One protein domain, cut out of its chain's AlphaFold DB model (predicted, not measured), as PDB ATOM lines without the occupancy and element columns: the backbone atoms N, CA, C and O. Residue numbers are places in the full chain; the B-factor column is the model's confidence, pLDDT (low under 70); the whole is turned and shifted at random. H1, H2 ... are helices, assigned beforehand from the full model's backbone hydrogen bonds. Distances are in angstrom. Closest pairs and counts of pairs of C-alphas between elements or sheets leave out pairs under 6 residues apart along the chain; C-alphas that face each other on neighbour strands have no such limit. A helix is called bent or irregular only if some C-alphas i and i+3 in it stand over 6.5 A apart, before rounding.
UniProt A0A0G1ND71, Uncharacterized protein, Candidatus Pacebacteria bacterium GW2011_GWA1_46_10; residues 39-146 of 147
ATOM      1  N   ARG A  39     -16.272 -23.450 127.689       49.75
ATOM      2  CA  ARG A  39     -15.054 -24.219 127.360       49.75
ATOM      3  C   ARG A  39     -14.761 -24.316 125.859       49.75
ATOM      4  O   ARG A  39     -13.600 -24.303 125.461       49.75
ATOM      5  N   LYS A  40     -15.794 -24.398 125.008       50.78
ATOM      6  CA  LYS A  40     -15.617 -24.369 123.541       50.78
ATOM      7  C   LYS A  40     -15.135 -23.003 123.054       50.78
ATOM      8  O   LYS A  40     -14.394 -22.932 122.079       50.78
ATOM      9  N   THR A  41     -15.552 -21.940 123.733       58.69
ATOM     10  CA  THR A  41     -15.229 -20.560 123.364       58.69
ATOM     11  C   THR A  41     -13.797 -20.208 123.772       58.69
ATOM     12  O   THR A  41     -13.073 -19.596 122.992       58.69
ATOM     13  N   GLU A  42     -13.346 -20.678 124.938       61.12
ATOM     14  CA  GLU A  42     -11.963 -20.526 125.412       61.12
ATOM     15  C   GLU A  42     -10.973 -21.331 124.566       61.12
ATOM     16  O   GLU A  42      -9.988 -20.778 124.080       61.12
ATOM     17  N   GLN A  43     -11.254 -22.614 124.307       66.06
ATOM     18  CA  GLN A  43     -10.416 -23.427 123.419       66.06
ATOM     19  C   GLN A  43     -10.345 -22.841 122.002       66.06
ATOM     20  O   GLN A  43      -9.278 -22.864 121.390       66.06
ATOM     21  N   GLY A  44     -11.448 -22.276 121.500       76.75
ATOM     22  CA  GLY A  44     -11.463 -21.540 120.235       76.75
ATOM     23  C   GLY A  44     -10.549 -20.314 120.267       76.75
ATOM     24  O   GLY A  44      -9.716 -20.149 119.382       76.75
ATOM     25  N   LEU A  45     -10.623 -19.512 121.330       79.31
ATOM     26  CA  LEU A  45      -9.817 -18.303 121.491       79.31
ATOM     27  C   LEU A  45      -8.313 -18.595 121.600       79.31
ATOM     28  O   LEU A  45      -7.511 -17.865 121.022       79.31
ATOM     29  N   PHE A  46      -7.921 -19.674 122.281       80.69
ATOM     30  CA  PHE A  46      -6.519 -20.101 122.336       80.69
ATOM     31  C   PHE A  46      -5.998 -20.568 120.975       80.69
ATOM     32  O   PHE A  46      -4.866 -20.253 120.614       80.69
ATOM     33  N   GLN A  47      -6.813 -21.294 120.206       83.38
ATOM     34  CA  GLN A  47      -6.442 -21.711 118.852       83.38
ATOM     35  C   GLN A  47      -6.369 -20.524 117.883       83.38
ATOM     36  O   GLN A  47      -5.516 -20.517 117.003       83.38
ATOM     37  N   GLU A  48      -7.235 -19.521 118.049       85.00
ATOM     38  CA  GLU A  48      -7.171 -18.266 117.294       85.00
ATOM     39  C   GLU A  48      -5.894 -17.485 117.630       85.00
ATOM     40  O   GLU A  48      -5.178 -17.091 116.718       85.00
ATOM     41  N   LEU A  49      -5.542 -17.343 118.914       85.81
ATOM     42  CA  LEU A  49      -4.297 -16.686 119.337       85.81
ATOM     43  C   LEU A  49      -3.045 -17.375 118.783       85.81
ATOM     44  O   LEU A  49      -2.155 -16.696 118.291       85.81
ATOM     45  N   LYS A  50      -2.997 -18.711 118.812       83.69
ATOM     46  CA  LYS A  50      -1.882 -19.492 118.245       83.69
ATOM     47  C   LYS A  50      -1.769 -19.408 116.723       83.69
ATOM     48  O   LYS A  50      -0.781 -19.854 116.157       83.69
ATOM     49  N   ARG A  51      -2.810 -18.928 116.045       85.56
ATOM     50  CA  ARG A  51      -2.832 -18.755 114.587       85.56
ATOM     51  C   ARG A  51      -2.700 -17.298 114.172       85.56
ATOM     52  O   ARG A  51      -2.611 -17.041 112.976       85.56
ATOM     53  N   ALA A  52      -2.723 -16.372 115.127       89.44
ATOM     54  CA  ALA A  52      -2.637 -14.955 114.851       89.44
ATOM     55  C   ALA A  52      -1.248 -14.625 114.301       89.44
ATOM     56  O   ALA A  52      -0.233 -14.974 114.899       89.44
ATOM     57  N   THR A  53      -1.203 -13.945 113.158       89.12
ATOM     58  CA  THR A  53       0.063 -13.641 112.466       89.12
ATOM     59  C   THR A  53       0.451 -12.172 112.564       89.12
ATOM     60  O   THR A  53       1.413 -11.742 111.931       89.12
ATOM     61  N   SER A  54      -0.322 -11.370 113.298       92.19
ATOM     62  CA  SER A  54      -0.086  -9.936 113.438       92.19
ATOM     63  C   SER A  54      -0.246  -9.475 114.880       92.19
ATOM     64  O   SER A  54      -1.091  -9.976 115.622       92.19
ATOM     65  N   LEU A  55       0.543  -8.466 115.254       91.19
ATOM     66  CA  LEU A  55       0.483  -7.838 116.571       91.19
ATOM     67  C   LEU A  55      -0.935  -7.352 116.916       91.19
ATOM     68  O   LEU A  55      -1.420  -7.586 118.020       91.19
ATOM     69  N   GLU A  56      -1.614  -6.699 115.974       92.12
ATOM     70  CA  GLU A  56      -2.959  -6.157 116.195       92.12
ATOM     71  C   GLU A  56      -3.975  -7.266 116.497       92.12
ATOM     72  O   GLU A  56      -4.740  -7.168 117.458       92.12
ATOM     73  N   GLU A  57      -3.928  -8.361 115.741       91.25
ATOM     74  CA  GLU A  57      -4.788  -9.523 115.960       91.25
ATOM     75  C   GLU A  57      -4.522 -10.176 117.323       91.25
ATOM     76  O   GLU A  57      -5.464 -10.439 118.074       91.25
ATOM     77  N   ILE A  58      -3.249 -10.352 117.693       91.62
ATOM     78  CA  ILE A  58      -2.851 -10.909 118.993       91.62
ATOM     79  C   ILE A  58      -3.383 -10.048 120.143       91.62
ATOM     80  O   ILE A  58      -3.957 -10.572 121.102       91.62
ATOM     81  N   LEU A  59      -3.244  -8.723 120.054       90.88
ATOM     82  CA  LEU A  59      -3.716  -7.805 121.092       90.88
ATOM     83  C   LEU A  59      -5.244  -7.797 121.203       90.88
ATOM     84  O   LEU A  59      -5.775  -7.773 122.318       90.88
ATOM     85  N   VAL A  60      -5.965  -7.850 120.081       91.25
ATOM     86  CA  VAL A  60      -7.436  -7.890 120.061       91.25
ATOM     87  C   VAL A  60      -7.958  -9.203 120.645       91.25
ATOM     88  O   VAL A  60      -8.800  -9.174 121.551       91.25
ATOM     89  N   LEU A  61      -7.447 -10.345 120.176       89.19
ATOM     90  CA  LEU A  61      -7.847 -11.673 120.650       89.19
ATOM     91  C   LEU A  61      -7.475 -11.878 122.117       89.19
ATOM     92  O   LEU A  61      -8.304 -12.321 122.913       89.19
ATOM     93  N   GLY A  62      -6.265 -11.475 122.492       87.81
ATOM     94  CA  GLY A  62      -5.797 -11.484 123.866       87.81
ATOM     95  C   GLY A  62      -6.682 -10.654 124.790       87.81
ATOM     96  O   GLY A  62      -7.180 -11.149 125.797       87.81
ATOM     97  N   SER A  63      -6.999  -9.419 124.397       86.75
ATOM     98  CA  SER A  63      -7.919  -8.562 125.154       86.75
ATOM     99  C   SER A  63      -9.337  -9.135 125.231       86.75
ATOM    100  O   SER A  63     -10.067  -8.855 126.182       86.75
ATOM    101  N   ARG A  64      -9.774  -9.910 124.231       84.44
ATOM    102  CA  ARG A  64     -11.055 -10.629 124.270       84.44
ATOM    103  C   ARG A  64     -11.010 -11.765 125.295       84.44
ATOM    104  O   ARG A  64     -11.931 -11.858 126.100       84.44
ATOM    105  N   GLY A  65      -9.929 -12.546 125.326       79.00
ATOM    106  CA  GLY A  65      -9.719 -13.606 126.318       79.00
ATOM    107  C   GLY A  65      -9.600 -13.082 127.749       79.00
ATOM    108  O   GLY A  65     -10.168 -13.652 128.671       79.00
ATOM    109  N   LEU A  66      -8.952 -11.932 127.938       80.62
ATOM    110  CA  LEU A  66      -8.851 -11.278 129.249       80.62
ATOM    111  C   LEU A  66     -10.182 -10.708 129.766       80.62
ATOM    112  O   LEU A  66     -10.286 -10.394 130.948       80.62
ATOM    113  N   ARG A  67     -11.183 -10.539 128.894       74.12
ATOM    114  CA  ARG A  67     -12.516 -10.022 129.241       74.12
ATOM    115  C   ARG A  67     -13.581 -11.111 129.371       74.12
ATOM    116  O   ARG A  67     -14.661 -10.808 129.870       74.12
ATOM    117  N   SER A  68     -13.322 -12.331 128.889       65.12
ATOM    118  CA  SER A  68     -14.317 -13.411 128.895       65.12
ATOM    119  C   SER A  68     -14.463 -14.084 130.257       65.12
ATOM    120  O   SER A  68     -15.540 -14.586 130.566       65.12
ATOM    121  N   GLU A  69     -13.427 -14.061 131.093       56.09
ATOM    122  CA  GLU A  69     -13.552 -14.486 132.484       56.09
ATOM    123  C   GLU A  69     -14.097 -13.343 133.340       56.09
ATOM    124  O   GLU A  69     -13.733 -12.185 133.150       56.09
ATOM    125  N   LYS A  70     -14.981 -13.671 134.291       57.47
ATOM    126  CA  LYS A  70     -15.558 -12.760 135.294       57.47
ATOM    127  C   LYS A  70     -14.469 -11.925 135.993       57.47
ATOM    128  O   LYS A  70     -14.012 -12.299 137.064       57.47
ATOM    129  N   ASN A  71     -14.070 -10.801 135.400       53.09
ATOM    130  CA  ASN A  71     -13.082  -9.832 135.896       53.09
ATOM    131  C   ASN A  71     -11.697 -10.376 136.309       53.09
ATOM    132  O   ASN A  71     -10.898  -9.612 136.853       53.09
ATOM    133  N   SER A  72     -11.376 -11.637 136.026       60.09
ATOM    134  CA  SER A  72     -10.089 -12.237 136.374       60.09
ATOM    135  C   SER A  72      -9.225 -12.352 135.127       60.09
ATOM    136  O   SER A  72      -9.604 -12.965 134.135       60.09
ATOM    137  N   ILE A  73      -8.045 -11.738 135.166       66.88
ATOM    138  CA  ILE A  73      -7.023 -11.921 134.136       66.88
ATOM    139  C   ILE A  73      -6.536 -13.368 134.243       66.88
ATOM    140  O   ILE A  73      -5.929 -13.733 135.245       66.88
ATOM    141  N   HIS A  74      -6.780 -14.194 133.225       78.56
ATOM    142  CA  HIS A  74      -6.326 -15.581 133.252       78.56
ATOM    143  C   HIS A  74      -4.835 -15.684 132.864       78.56
ATOM    144  O   HIS A  74      -4.471 -15.299 131.744       78.56
ATOM    145  N   PRO A  75      -3.948 -16.249 133.711       83.94
ATOM    146  CA  PRO A  75      -2.515 -16.342 133.409       83.94
ATOM    147  C   PRO A  75      -2.187 -17.105 132.124       83.94
ATOM    148  O   PRO A  75      -1.183 -16.824 131.475       83.94
ATOM    149  N   LEU A  76      -3.022 -18.076 131.735       85.88
ATOM    150  CA  LEU A  76      -2.812 -18.824 130.491       85.88
ATOM    151  C   LEU A  76      -2.995 -17.941 129.254       85.88
ATOM    152  O   LEU A  76      -2.258 -18.109 128.292       85.88
ATOM    153  N   VAL A  77      -3.939 -16.991 129.278       88.19
ATOM    154  CA  VAL A  77      -4.152 -16.066 128.153       88.19
ATOM    155  C   VAL A  77      -2.923 -15.184 127.976       88.19
ATOM    156  O   VAL A  77      -2.441 -15.044 126.860       88.19
ATOM    157  N   LEU A  78      -2.358 -14.673 129.074       90.31
ATOM    158  CA  LEU A  78      -1.124 -13.886 129.037       90.31
ATOM    159  C   LEU A  78       0.070 -14.690 128.492       90.31
ATOM    160  O   LEU A  78       0.818 -14.173 127.670       90.31
ATOM    161  N   ASN A  79       0.211 -15.962 128.881       90.94
ATOM    162  CA  ASN A  79       1.267 -16.832 128.350       90.94
ATOM    163  C   ASN A  79       1.117 -17.099 126.851       90.94
ATOM    164  O   ASN A  79       2.095 -17.015 126.118       90.94
ATOM    165  N   VAL A  80      -0.099 -17.408 126.394       90.00
ATOM    166  CA  VAL A  80      -0.355 -17.679 124.972       90.00
ATOM    167  C   VAL A  80      -0.196 -16.404 124.137       90.00
ATOM    168  O   VAL A  80       0.332 -16.460 123.033       90.00
ATOM    169  N   MET A  81      -0.581 -15.239 124.673       91.19
ATOM    170  CA  MET A  81      -0.272 -13.950 124.050       91.19
ATOM    171  C   MET A  81       1.235 -13.732 123.932       91.19
ATOM    172  O   MET A  81       1.693 -13.313 122.878       91.19
ATOM    173  N   ALA A  82       2.009 -14.017 124.981       93.44
ATOM    174  CA  ALA A  82       3.457 -13.872 124.930       93.44
ATOM    175  C   ALA A  82       4.106 -14.797 123.890       93.44
ATOM    176  O   ALA A  82       4.996 -14.362 123.166       93.44
ATOM    177  N   GLU A  83       3.641 -16.044 123.785       92.19
ATOM    178  CA  GLU A  83       4.090 -16.995 122.760       92.19
ATOM    179  C   GLU A  83       3.835 -16.434 121.352       92.19
ATOM    180  O   GLU A  83       4.777 -16.283 120.575       92.19
ATOM    181  N   ALA A  84       2.602 -16.001 121.067       91.88
ATOM    182  CA  ALA A  84       2.242 -15.424 119.773       91.88
ATOM    183  C   ALA A  84       3.008 -14.121 119.466       91.88
ATOM    184  O   ALA A  84       3.428 -13.892 118.334       91.88
ATOM    185  N   LEU A  85       3.239 -13.268 120.473       93.75
ATOM    186  CA  LEU A  85       4.035 -12.042 120.331       93.75
ATOM    187  C   LEU A  85       5.489 -12.342 119.957       93.75
ATOM    188  O   LEU A  85       6.070 -11.654 119.120       93.75
ATOM    189  N   ASN A  86       6.070 -13.387 120.542       93.00
ATOM    190  CA  ASN A  86       7.424 -13.809 120.213       93.00
ATOM    191  C   ASN A  86       7.516 -14.328 118.765       93.00
ATOM    192  O   ASN A  86       8.495 -14.057 118.075       93.00
ATOM    193  N   GLU A  87       6.478 -15.019 118.283       91.75
ATOM    194  CA  GLU A  87       6.397 -15.513 116.901       91.75
ATOM    195  C   GLU A  87       6.283 -14.389 115.859       91.75
ATOM    196  O   GLU A  87       6.846 -14.510 114.770       91.75
ATOM    197  N   VAL A  88       5.623 -13.273 116.191       92.25
ATOM    198  CA  VAL A  88       5.523 -12.101 115.296       92.25
ATOM    199  C   VAL A  88       6.693 -11.118 115.428       92.25
ATOM    200  O   VAL A  88       6.690 -10.081 114.769       92.25
ATOM    201  N   GLY A  89       7.710 -11.444 116.233       92.88
ATOM    202  CA  GLY A  89       8.925 -10.636 116.367       92.88
ATOM    203  C   GLY A  89       8.836  -9.494 117.381       92.88
ATOM    204  O   GLY A  89       9.586  -8.531 117.256       92.88
ATOM    205  N   GLU A  90       7.972  -9.611 118.394       95.25
ATOM    206  CA  GLU A  90       7.772  -8.623 119.469       95.25
ATOM    207  C   GLU A  90       8.241  -9.165 120.845       95.25
ATOM    208  O   GLU A  90       7.433  -9.330 121.772       95.25
ATOM    209  N   PRO A  91       9.540  -9.487 121.019       92.88
ATOM    210  CA  PRO A  91      10.043 -10.193 122.197       92.88
ATOM    211  C   PRO A  91       9.992  -9.356 123.484       92.88
ATOM    212  O   PRO A  91       9.728  -9.908 124.554       92.88
ATOM    213  N   GLU A  92      10.194  -8.033 123.428       95.12
ATOM    214  CA  GLU A  92      10.067  -7.183 124.621       95.12
ATOM    215  C   GLU A  92       8.628  -7.140 125.138       95.12
ATOM    216  O   GLU A  92       8.389  -7.090 126.350       95.12
ATOM    217  N   LEU A  93       7.650  -7.162 124.229       93.88
ATOM    218  CA  LEU A  93       6.247  -7.208 124.610       93.88
ATOM    219  C   LEU A  93       5.894  -8.599 125.145       93.88
ATOM    220  O   LEU A  93       5.269  -8.697 126.199       93.88
ATOM    221  N   ALA A  94       6.372  -9.668 124.503       93.50
ATOM    222  CA  ALA A  94       6.222 -11.033 125.004       93.50
ATOM    223  C   ALA A  94       6.745 -11.187 126.444       93.50
ATOM    224  O   ALA A  94       6.035 -11.702 127.310       93.50
ATOM    225  N   ALA A  95       7.942 -10.668 126.737       94.69
ATOM    226  CA  ALA A  95       8.527 -10.702 128.076       94.69
ATOM    227  C   ALA A  95       7.662  -9.974 129.120       94.69
ATOM    228  O   ALA A  95       7.480 -10.474 130.229       94.69
ATOM    229  N   GLN A  96       7.068  -8.827 128.765       94.81
ATOM    230  CA  GLN A  96       6.136  -8.120 129.652       94.81
ATOM    231  C   GLN A  96       4.879  -8.944 129.954       94.81
ATOM    232  O   GLN A  96       4.408  -8.952 131.092       94.81
ATOM    233  N   TYR A  97       4.331  -9.644 128.958       91.19
ATOM    234  CA  TYR A  97       3.158 -10.498 129.153       91.19
ATOM    235  C   TYR A  97       3.471 -11.750 129.987       91.19
ATOM    236  O   TYR A  97       2.627 -12.148 130.792       91.19
ATOM    237  N   LEU A  98       4.677 -12.321 129.871       93.00
ATOM    238  CA  LEU A  98       5.148 -13.399 130.754       93.00
ATOM    239  C   LEU A  98       5.303 -12.924 132.198       93.00
ATOM    240  O   LEU A  98       4.750 -13.544 133.099       93.00
ATOM    241  N   LEU A  99       5.975 -11.792 132.424       93.88
ATOM    242  CA  LEU A  99       6.131 -11.243 133.773       93.88
ATOM    243  C   LEU A  99       4.764 -10.974 134.418       93.88
ATOM    244  O   LEU A  99       4.500 -11.366 135.551       93.88
ATOM    245  N   LYS A 100       3.842 -10.385 133.651       91.25
ATOM    246  CA  LYS A 100       2.477 -10.142 134.115       91.25
ATOM    247  C   LYS A 100       1.727 -11.438 134.439       91.25
ATOM    248  O   LYS A 100       0.877 -11.441 135.326       91.25
ATOM    249  N   SER A 101       1.984 -12.532 133.720       90.50
ATOM    250  CA  SER A 101       1.338 -13.815 134.003       90.50
ATOM    251  C   SER A 101       1.848 -14.429 135.307       90.50
ATOM    252  O   SER A 101       1.051 -14.990 136.064       90.50
ATOM    253  N   GLU A 102       3.141 -14.279 135.597       91.75
ATOM    254  CA  GLU A 102       3.763 -14.690 136.854       91.75
ATOM    255  C   GLU A 102       3.219 -13.882 138.032       91.75
ATOM    256  O   GLU A 102       2.795 -14.480 139.023       91.75
ATOM    257  N   ASP A 103       3.109 -12.559 137.887       91.69
ATOM    258  CA  ASP A 103       2.518 -11.682 138.904       91.69
ATOM    259  C   ASP A 103       1.086 -12.107 139.257       91.69
ATOM    260  O   ASP A 103       0.715 -12.206 140.430       91.69
ATOM    261  N   VAL A 104       0.267 -12.409 138.244       88.88
ATOM    262  CA  VAL A 104      -1.113 -12.864 138.460       88.88
ATOM    263  C   VAL A 104      -1.142 -14.244 139.121       88.88
ATOM    264  O   VAL A 104      -1.934 -14.459 140.038       88.88
ATOM    265  N   ARG A 105      -0.277 -15.183 138.711       88.56
ATOM    266  CA  ARG A 105      -0.171 -16.508 139.355       88.56
ATOM    267  C   ARG A 105       0.200 -16.381 140.825       88.56
ATOM    268  O   ARG A 105      -0.444 -17.005 141.665       88.56
ATOM    269  N   PHE A 106       1.201 -15.560 141.124       90.25
ATOM    270  CA  PHE A 106       1.651 -15.312 142.485       90.25
ATOM    271  C   PHE A 106       0.541 -14.682 143.333       90.25
ATOM    272  O   PHE A 106       0.247 -15.167 144.423       90.25
ATOM    273  N   SER A 107      -0.135 -13.659 142.804       88.00
ATOM    274  CA  SER A 107      -1.268 -13.006 143.472       88.00
ATOM    275  C   SER A 107      -2.413 -13.983 143.777       88.00
ATOM    276  O   SER A 107      -2.937 -14.017 144.897       88.00
ATOM    277  N   ASN A 108      -2.764 -14.843 142.816       87.38
ATOM    278  CA  ASN A 108      -3.797 -15.864 142.998       87.38
ATOM    279  C   ASN A 108      -3.398 -16.878 144.078       87.38
ATOM    280  O   ASN A 108      -4.193 -17.168 144.972       87.38
ATOM    281  N   GLN A 109      -2.153 -17.361 144.046       89.12
ATOM    282  CA  GLN A 109      -1.631 -18.281 145.055       89.12
ATOM    283  C   GLN A 109      -1.618 -17.644 146.450       89.12
ATOM    284  O   GLN A 109      -2.009 -18.276 147.430       89.12
ATOM    285  N   GLN A 110      -1.211 -16.379 146.558       90.62
ATOM    286  CA  GLN A 110      -1.215 -15.653 147.825       90.62
ATOM    287  C   GLN A 110      -2.636 -15.498 148.378       90.62
ATOM    288  O   GLN A 110      -2.859 -15.678 149.576       90.62
ATOM    289  N   THR A 111      -3.606 -15.213 147.511       90.12
ATOM    290  CA  THR A 111      -5.023 -15.112 147.883       90.12
ATOM    291  C   THR A 111      -5.563 -16.444 148.405       90.12
ATOM    292  O   THR A 111      -6.240 -16.474 149.436       90.12
ATOM    293  N   GLU A 112      -5.230 -17.555 147.747       90.81
ATOM    294  CA  GLU A 112      -5.609 -18.900 148.186       90.81
ATOM    295  C   GLU A 112      -5.002 -19.241 149.553       90.81
ATOM    296  O   GLU A 112      -5.717 -19.654 150.469       90.81
ATOM    297  N   VAL A 113      -3.698 -19.010 149.726       94.56
ATOM    298  CA  VAL A 113      -3.007 -19.237 151.002       94.56
ATOM    299  C   VAL A 113      -3.639 -18.403 152.115       94.56
ATOM    300  O   VAL A 113      -3.933 -18.938 153.182       94.56
ATOM    301  N   ASN A 114      -3.906 -17.120 151.868       94.56
ATOM    302  CA  ASN A 114      -4.533 -16.237 152.849       94.56
ATOM    303  C   ASN A 114      -5.944 -16.703 153.225       94.56
ATOM    304  O   ASN A 114      -6.285 -16.718 154.404       94.56
ATOM    305  N   THR A 115      -6.743 -17.130 152.247       94.75
ATOM    306  CA  THR A 115      -8.094 -17.655 152.491       94.75
ATOM    307  C   THR A 115      -8.038 -18.920 153.348       94.75
ATOM    308  O   THR A 115      -8.745 -19.034 154.345       94.75
ATOM    309  N   ASN A 116      -7.128 -19.841 153.026       95.25
ATOM    310  CA  ASN A 116      -6.921 -21.060 153.805       95.25
ATOM    311  C   ASN A 116      -6.440 -20.772 155.234       95.25
ATOM    312  O   ASN A 116      -6.868 -21.438 156.177       95.25
ATOM    313  N   LEU A 117      -5.560 -19.782 155.411       96.31
ATOM    314  CA  LEU A 117      -5.102 -19.349 156.732       96.31
ATOM    315  C   LEU A 117      -6.241 -18.742 157.553       96.31
ATOM    316  O   LEU A 117      -6.377 -19.086 158.724       96.31
ATOM    317  N   LEU A 118      -7.072 -17.889 156.951       95.12
ATOM    318  CA  LEU A 118      -8.233 -17.300 157.620       95.12
ATOM    319  C   LEU A 118      -9.225 -18.374 158.075       95.12
ATOM    320  O   LEU A 118      -9.594 -18.382 159.246       95.12
ATOM    321  N   ASN A 119      -9.560 -19.330 157.206       95.19
ATOM    322  CA  ASN A 119     -10.457 -20.436 157.554       95.19
ATOM    323  C   ASN A 119      -9.903 -21.267 158.724       95.19
ATOM    324  O   ASN A 119     -10.620 -21.601 159.663       95.19
ATOM    325  N   ARG A 120      -8.596 -21.559 158.721       95.94
ATOM    326  CA  ARG A 120      -7.950 -22.279 159.830       95.94
ATOM    327  C   ARG A 120      -7.944 -21.483 161.131       95.94
ATOM    328  O   ARG A 120      -8.082 -22.069 162.201       95.94
ATOM    329  N   LEU A 121      -7.751 -20.167 161.062       96.00
ATOM    330  CA  LEU A 121      -7.821 -19.303 162.240       96.00
ATOM    331  C   LEU A 121      -9.237 -19.268 162.821       96.00
ATOM    332  O   LEU A 121      -9.380 -19.296 164.042       96.00
ATOM    333  N   GLU A 122     -10.265 -19.261 161.974       94.75
ATOM    334  CA  GLU A 122     -11.664 -19.372 162.393       94.75
ATOM    335  C   GLU A 122     -11.922 -20.709 163.103       94.75
ATOM    336  O   GLU A 122     -12.370 -20.714 164.249       94.75
ATOM    337  N   GLU A 123     -11.507 -21.836 162.514       94.69
ATOM    338  CA  GLU A 123     -11.639 -23.162 163.140       94.69
ATOM    339  C   GLU A 123     -10.952 -23.246 164.513       94.69
ATOM    340  O   GLU A 123     -11.508 -23.803 165.467       94.69
ATOM    341  N   VAL A 124      -9.740 -22.693 164.635       95.44
ATOM    342  CA  VAL A 124      -8.998 -22.650 165.905       95.44
ATOM    343  C   VAL A 124      -9.703 -21.757 166.924       95.44
ATOM    344  O   VAL A 124      -9.772 -22.113 168.103       95.44
ATOM    345  N   THR A 125     -10.250 -20.624 166.483       93.94
ATOM    346  CA  THR A 125     -10.994 -19.697 167.344       93.94
ATOM    347  C   THR A 125     -12.255 -20.360 167.894       93.94
ATOM    348  O   THR A 125     -12.486 -20.309 169.101       93.94
ATOM    349  N   ASP A 126     -13.008 -21.075 167.058       93.06
ATOM    350  CA  ASP A 126     -14.192 -21.834 167.475       93.06
ATOM    351  C   ASP A 126     -13.853 -22.963 168.453       93.06
ATOM    352  O   ASP A 126     -14.579 -23.223 169.422       93.06
ATOM    353  N   LEU A 127     -12.742 -23.663 168.203       93.12
ATOM    354  CA  LEU A 127     -12.265 -24.723 169.085       93.12
ATOM    355  C   LEU A 127     -11.931 -24.177 170.474       93.12
ATOM    356  O   LEU A 127     -12.402 -24.729 171.468       93.12
ATOM    357  N   LEU A 128     -11.150 -23.098 170.540       92.75
ATOM    358  CA  LEU A 128     -10.701 -22.493 171.794       92.75
ATOM    359  C   LEU A 128     -11.821 -21.763 172.541       92.75
ATOM    360  O   LEU A 128     -11.871 -21.841 173.767       92.75
ATOM    361  N   GLY A 129     -12.694 -21.057 171.824       91.56
ATOM    362  CA  GLY A 129     -13.750 -20.248 172.426       91.56
ATOM    363  C   GLY A 129     -14.885 -21.094 172.986       91.56
ATOM    364  O   GLY A 129     -15.266 -20.941 174.144       91.56
ATOM    365  N   ASP A 130     -15.395 -22.020 172.178       90.12
ATOM    366  CA  ASP A 130     -16.684 -22.645 172.452       90.12
ATOM    367  C   ASP A 130     -16.571 -24.135 172.752       90.12
ATOM    368  O   ASP A 130     -17.186 -24.628 173.701       90.12
ATOM    369  N   LYS A 131     -15.806 -24.882 171.953       89.56
ATOM    370  CA  LYS A 131     -15.798 -26.350 172.046       89.56
ATOM    371  C   LYS A 131     -15.020 -26.837 173.265       89.56
ATOM    372  O   LYS A 131     -15.531 -27.653 174.029       89.56
ATOM    373  N   LEU A 132     -13.811 -26.324 173.471       92.69
ATOM    374  CA  LEU A 132     -12.911 -26.794 174.525       92.69
ATOM    375  C   LEU A 132     -13.429 -26.447 175.937       92.69
ATOM    376  O   LEU A 132     -13.456 -27.339 176.789       92.69
ATOM    377  N   PRO A 133     -13.948 -25.229 176.209       93.69
ATOM    378  CA  PRO A 133     -14.536 -24.917 177.512       93.69
ATOM    379  C   PRO A 133     -15.803 -25.723 177.826       93.69
ATOM    380  O   PRO A 133     -15.997 -26.130 178.976       93.69
ATOM    381  N   LYS A 134     -16.650 -26.004 176.822       93.44
ATOM    382  CA  LYS A 134     -17.839 -26.860 176.994       93.44
ATOM    383  C   LYS A 134     -17.439 -28.286 177.362       93.44
ATOM    384  O   LYS A 134     -17.910 -28.793 178.375       93.44
ATOM    385  N   GLN A 135     -16.495 -28.878 176.628       92.44
ATOM    386  CA  GLN A 135     -15.970 -30.216 176.928       92.44
ATOM    387  C   GLN A 135     -15.363 -30.300 178.334       92.44
ATOM    388  O   GLN A 135     -15.603 -31.266 179.057       92.44
ATOM    389  N   LEU A 136     -14.617 -29.273 178.759       92.06
ATOM    390  CA  LEU A 136     -14.069 -29.217 180.114       92.06
ATOM    391  C   LEU A 136     -15.178 -29.134 181.171       92.06
ATOM    392  O   LEU A 136     -15.116 -29.816 182.192       92.06
ATOM    393  N   THR A 137     -16.209 -28.324 180.921       93.88
ATOM    394  CA  THR A 137     -17.360 -28.185 181.822       93.88
ATOM    395  C   THR A 137     -18.119 -29.507 181.960       93.88
ATOM    396  O   THR A 137     -18.442 -29.915 183.076       93.88
ATOM    397  N   GLU A 138     -18.358 -30.204 180.849       93.50
ATOM    398  CA  GLU A 138     -19.012 -31.515 180.816       93.50
ATOM    399  C   GLU A 138     -18.196 -32.579 181.560       93.50
ATOM    400  O   GLU A 138     -18.751 -33.309 182.384       93.50
ATOM    401  N   LEU A 139     -16.876 -32.626 181.351       93.38
ATOM    402  CA  LEU A 139     -15.980 -33.534 182.071       93.38
ATOM    403  C   LEU A 139     -16.032 -33.289 183.586       93.38
ATOM    404  O   LEU A 139     -16.177 -34.227 184.368       93.38
ATOM    405  N   MET A 140     -15.954 -32.025 184.007       93.44
ATOM    406  CA  MET A 140     -16.014 -31.655 185.423       93.44
ATOM    407  C   MET A 140     -17.369 -32.001 186.053       93.44
ATOM    408  O   MET A 140     -17.419 -32.444 187.203       93.44
ATOM    409  N   ALA A 141     -18.468 -31.835 185.311       93.00
ATOM    410  CA  ALA A 141     -19.797 -32.244 185.755       93.00
ATOM    411  C   ALA A 141     -19.910 -33.773 185.889       93.00
ATOM    412  O   ALA A 141     -20.439 -34.262 186.887       93.00
ATOM    413  N   ALA A 142     -19.367 -34.533 184.933       91.62
ATOM    414  CA  ALA A 142     -19.366 -35.994 184.966       91.62
ATOM    415  C   ALA A 142     -18.576 -36.548 186.163       91.62
ATOM    416  O   ALA A 142     -19.078 -37.432 186.859       91.62
ATOM    417  N   ILE A 143     -17.389 -35.986 186.440       92.69
ATOM    418  CA  ILE A 143     -16.571 -36.339 187.611       92.69
ATOM    419  C   ILE A 143     -17.348 -36.067 188.898       92.69
ATOM    420  O   ILE A 143     -17.415 -36.934 189.764       92.69
ATOM    421  N   ARG A 144     -17.972 -34.889 189.021       89.94
ATOM    422  CA  ARG A 144     -18.733 -34.515 190.221       89.94
ATOM    423  C   ARG A 144     -19.892 -35.470 190.511       89.94
ATOM    424  O   ARG A 144     -20.156 -35.735 191.670       89.94
ATOM    425  N   ASN A 145     -20.575 -35.966 189.483       86.56
ATOM    426  CA  ASN A 145     -21.747 -36.831 189.646       86.56
ATOM    427  C   ASN A 145     -21.404 -38.306 189.946       86.56
ATOM    428  O   ASN A 145     -22.318 -39.096 190.165       86.56
ATOM    429  N   HIS A 146     -20.123 -38.695 189.906       74.19
ATOM    430  CA  HIS A 146     -19.651 -40.062 190.181       74.19
ATOM    431  C   HIS A 146     -18.998 -40.225 191.569       74.19
ATOM    432  O   HIS A 146     -18.516 -41.315 191.882       74.19
TER     433      HIS A 146
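What this domain is: This is residues 39 to 146 of the 147 residues of an uncharacterized protein of Candidatus Pacebacteria bacterium GW2011_GWA1_46_10 (UniProt A0A0G1ND71). A small head of three short helices, H1, H2 and H3, packs through H3 on the first part of one very long helix, H4. Residues 109 to 146 stick out as a nearly straight arm. The printed part has 108 residues with four named helices, H1 to H4 in order, all helix. It is extended, radius of gyration of the C-alphas 25.4 A, spanning 84 by 29 by 17 A.

Where its parts are: H1, residues 39 to 49, 15.4 A long, begins at C-alpha 39 (-15.054, -24.219, 127.360). H2, residues 55 to 68, spans 20.0 A; H3, residues 75 to 87, 18.8 A. H4, residues 91 to 144, assigned as one helix by its hydrogen bonds, is bent: C-alphas 129 and 132 are 6.9 A apart. Arm H4a, residues 91 to 129, spans 56.5 A; H4b, residues 132 to 144, 18.4 A, ends at C-alpha 144 (-18.733, -34.515, 190.221).

How they stand to each other: H1, H2 and H3 form an up-and-down bundle, each running against the one before. H3 touches H4a's residues 91 to 105 alone, opposite ways, closest C-alphas Ala 82 and Ala 94, 4.0 A. Every helix O i to N i+4 pair is within hydrogen-bond range.

The domain as a whole: The farthest C-alphas, Ser 54 and His 146, are 84.7 A apart. The printed part has no cut and no long link. pLDDT is under 70 at residues 39 to 43 and 68 to 73.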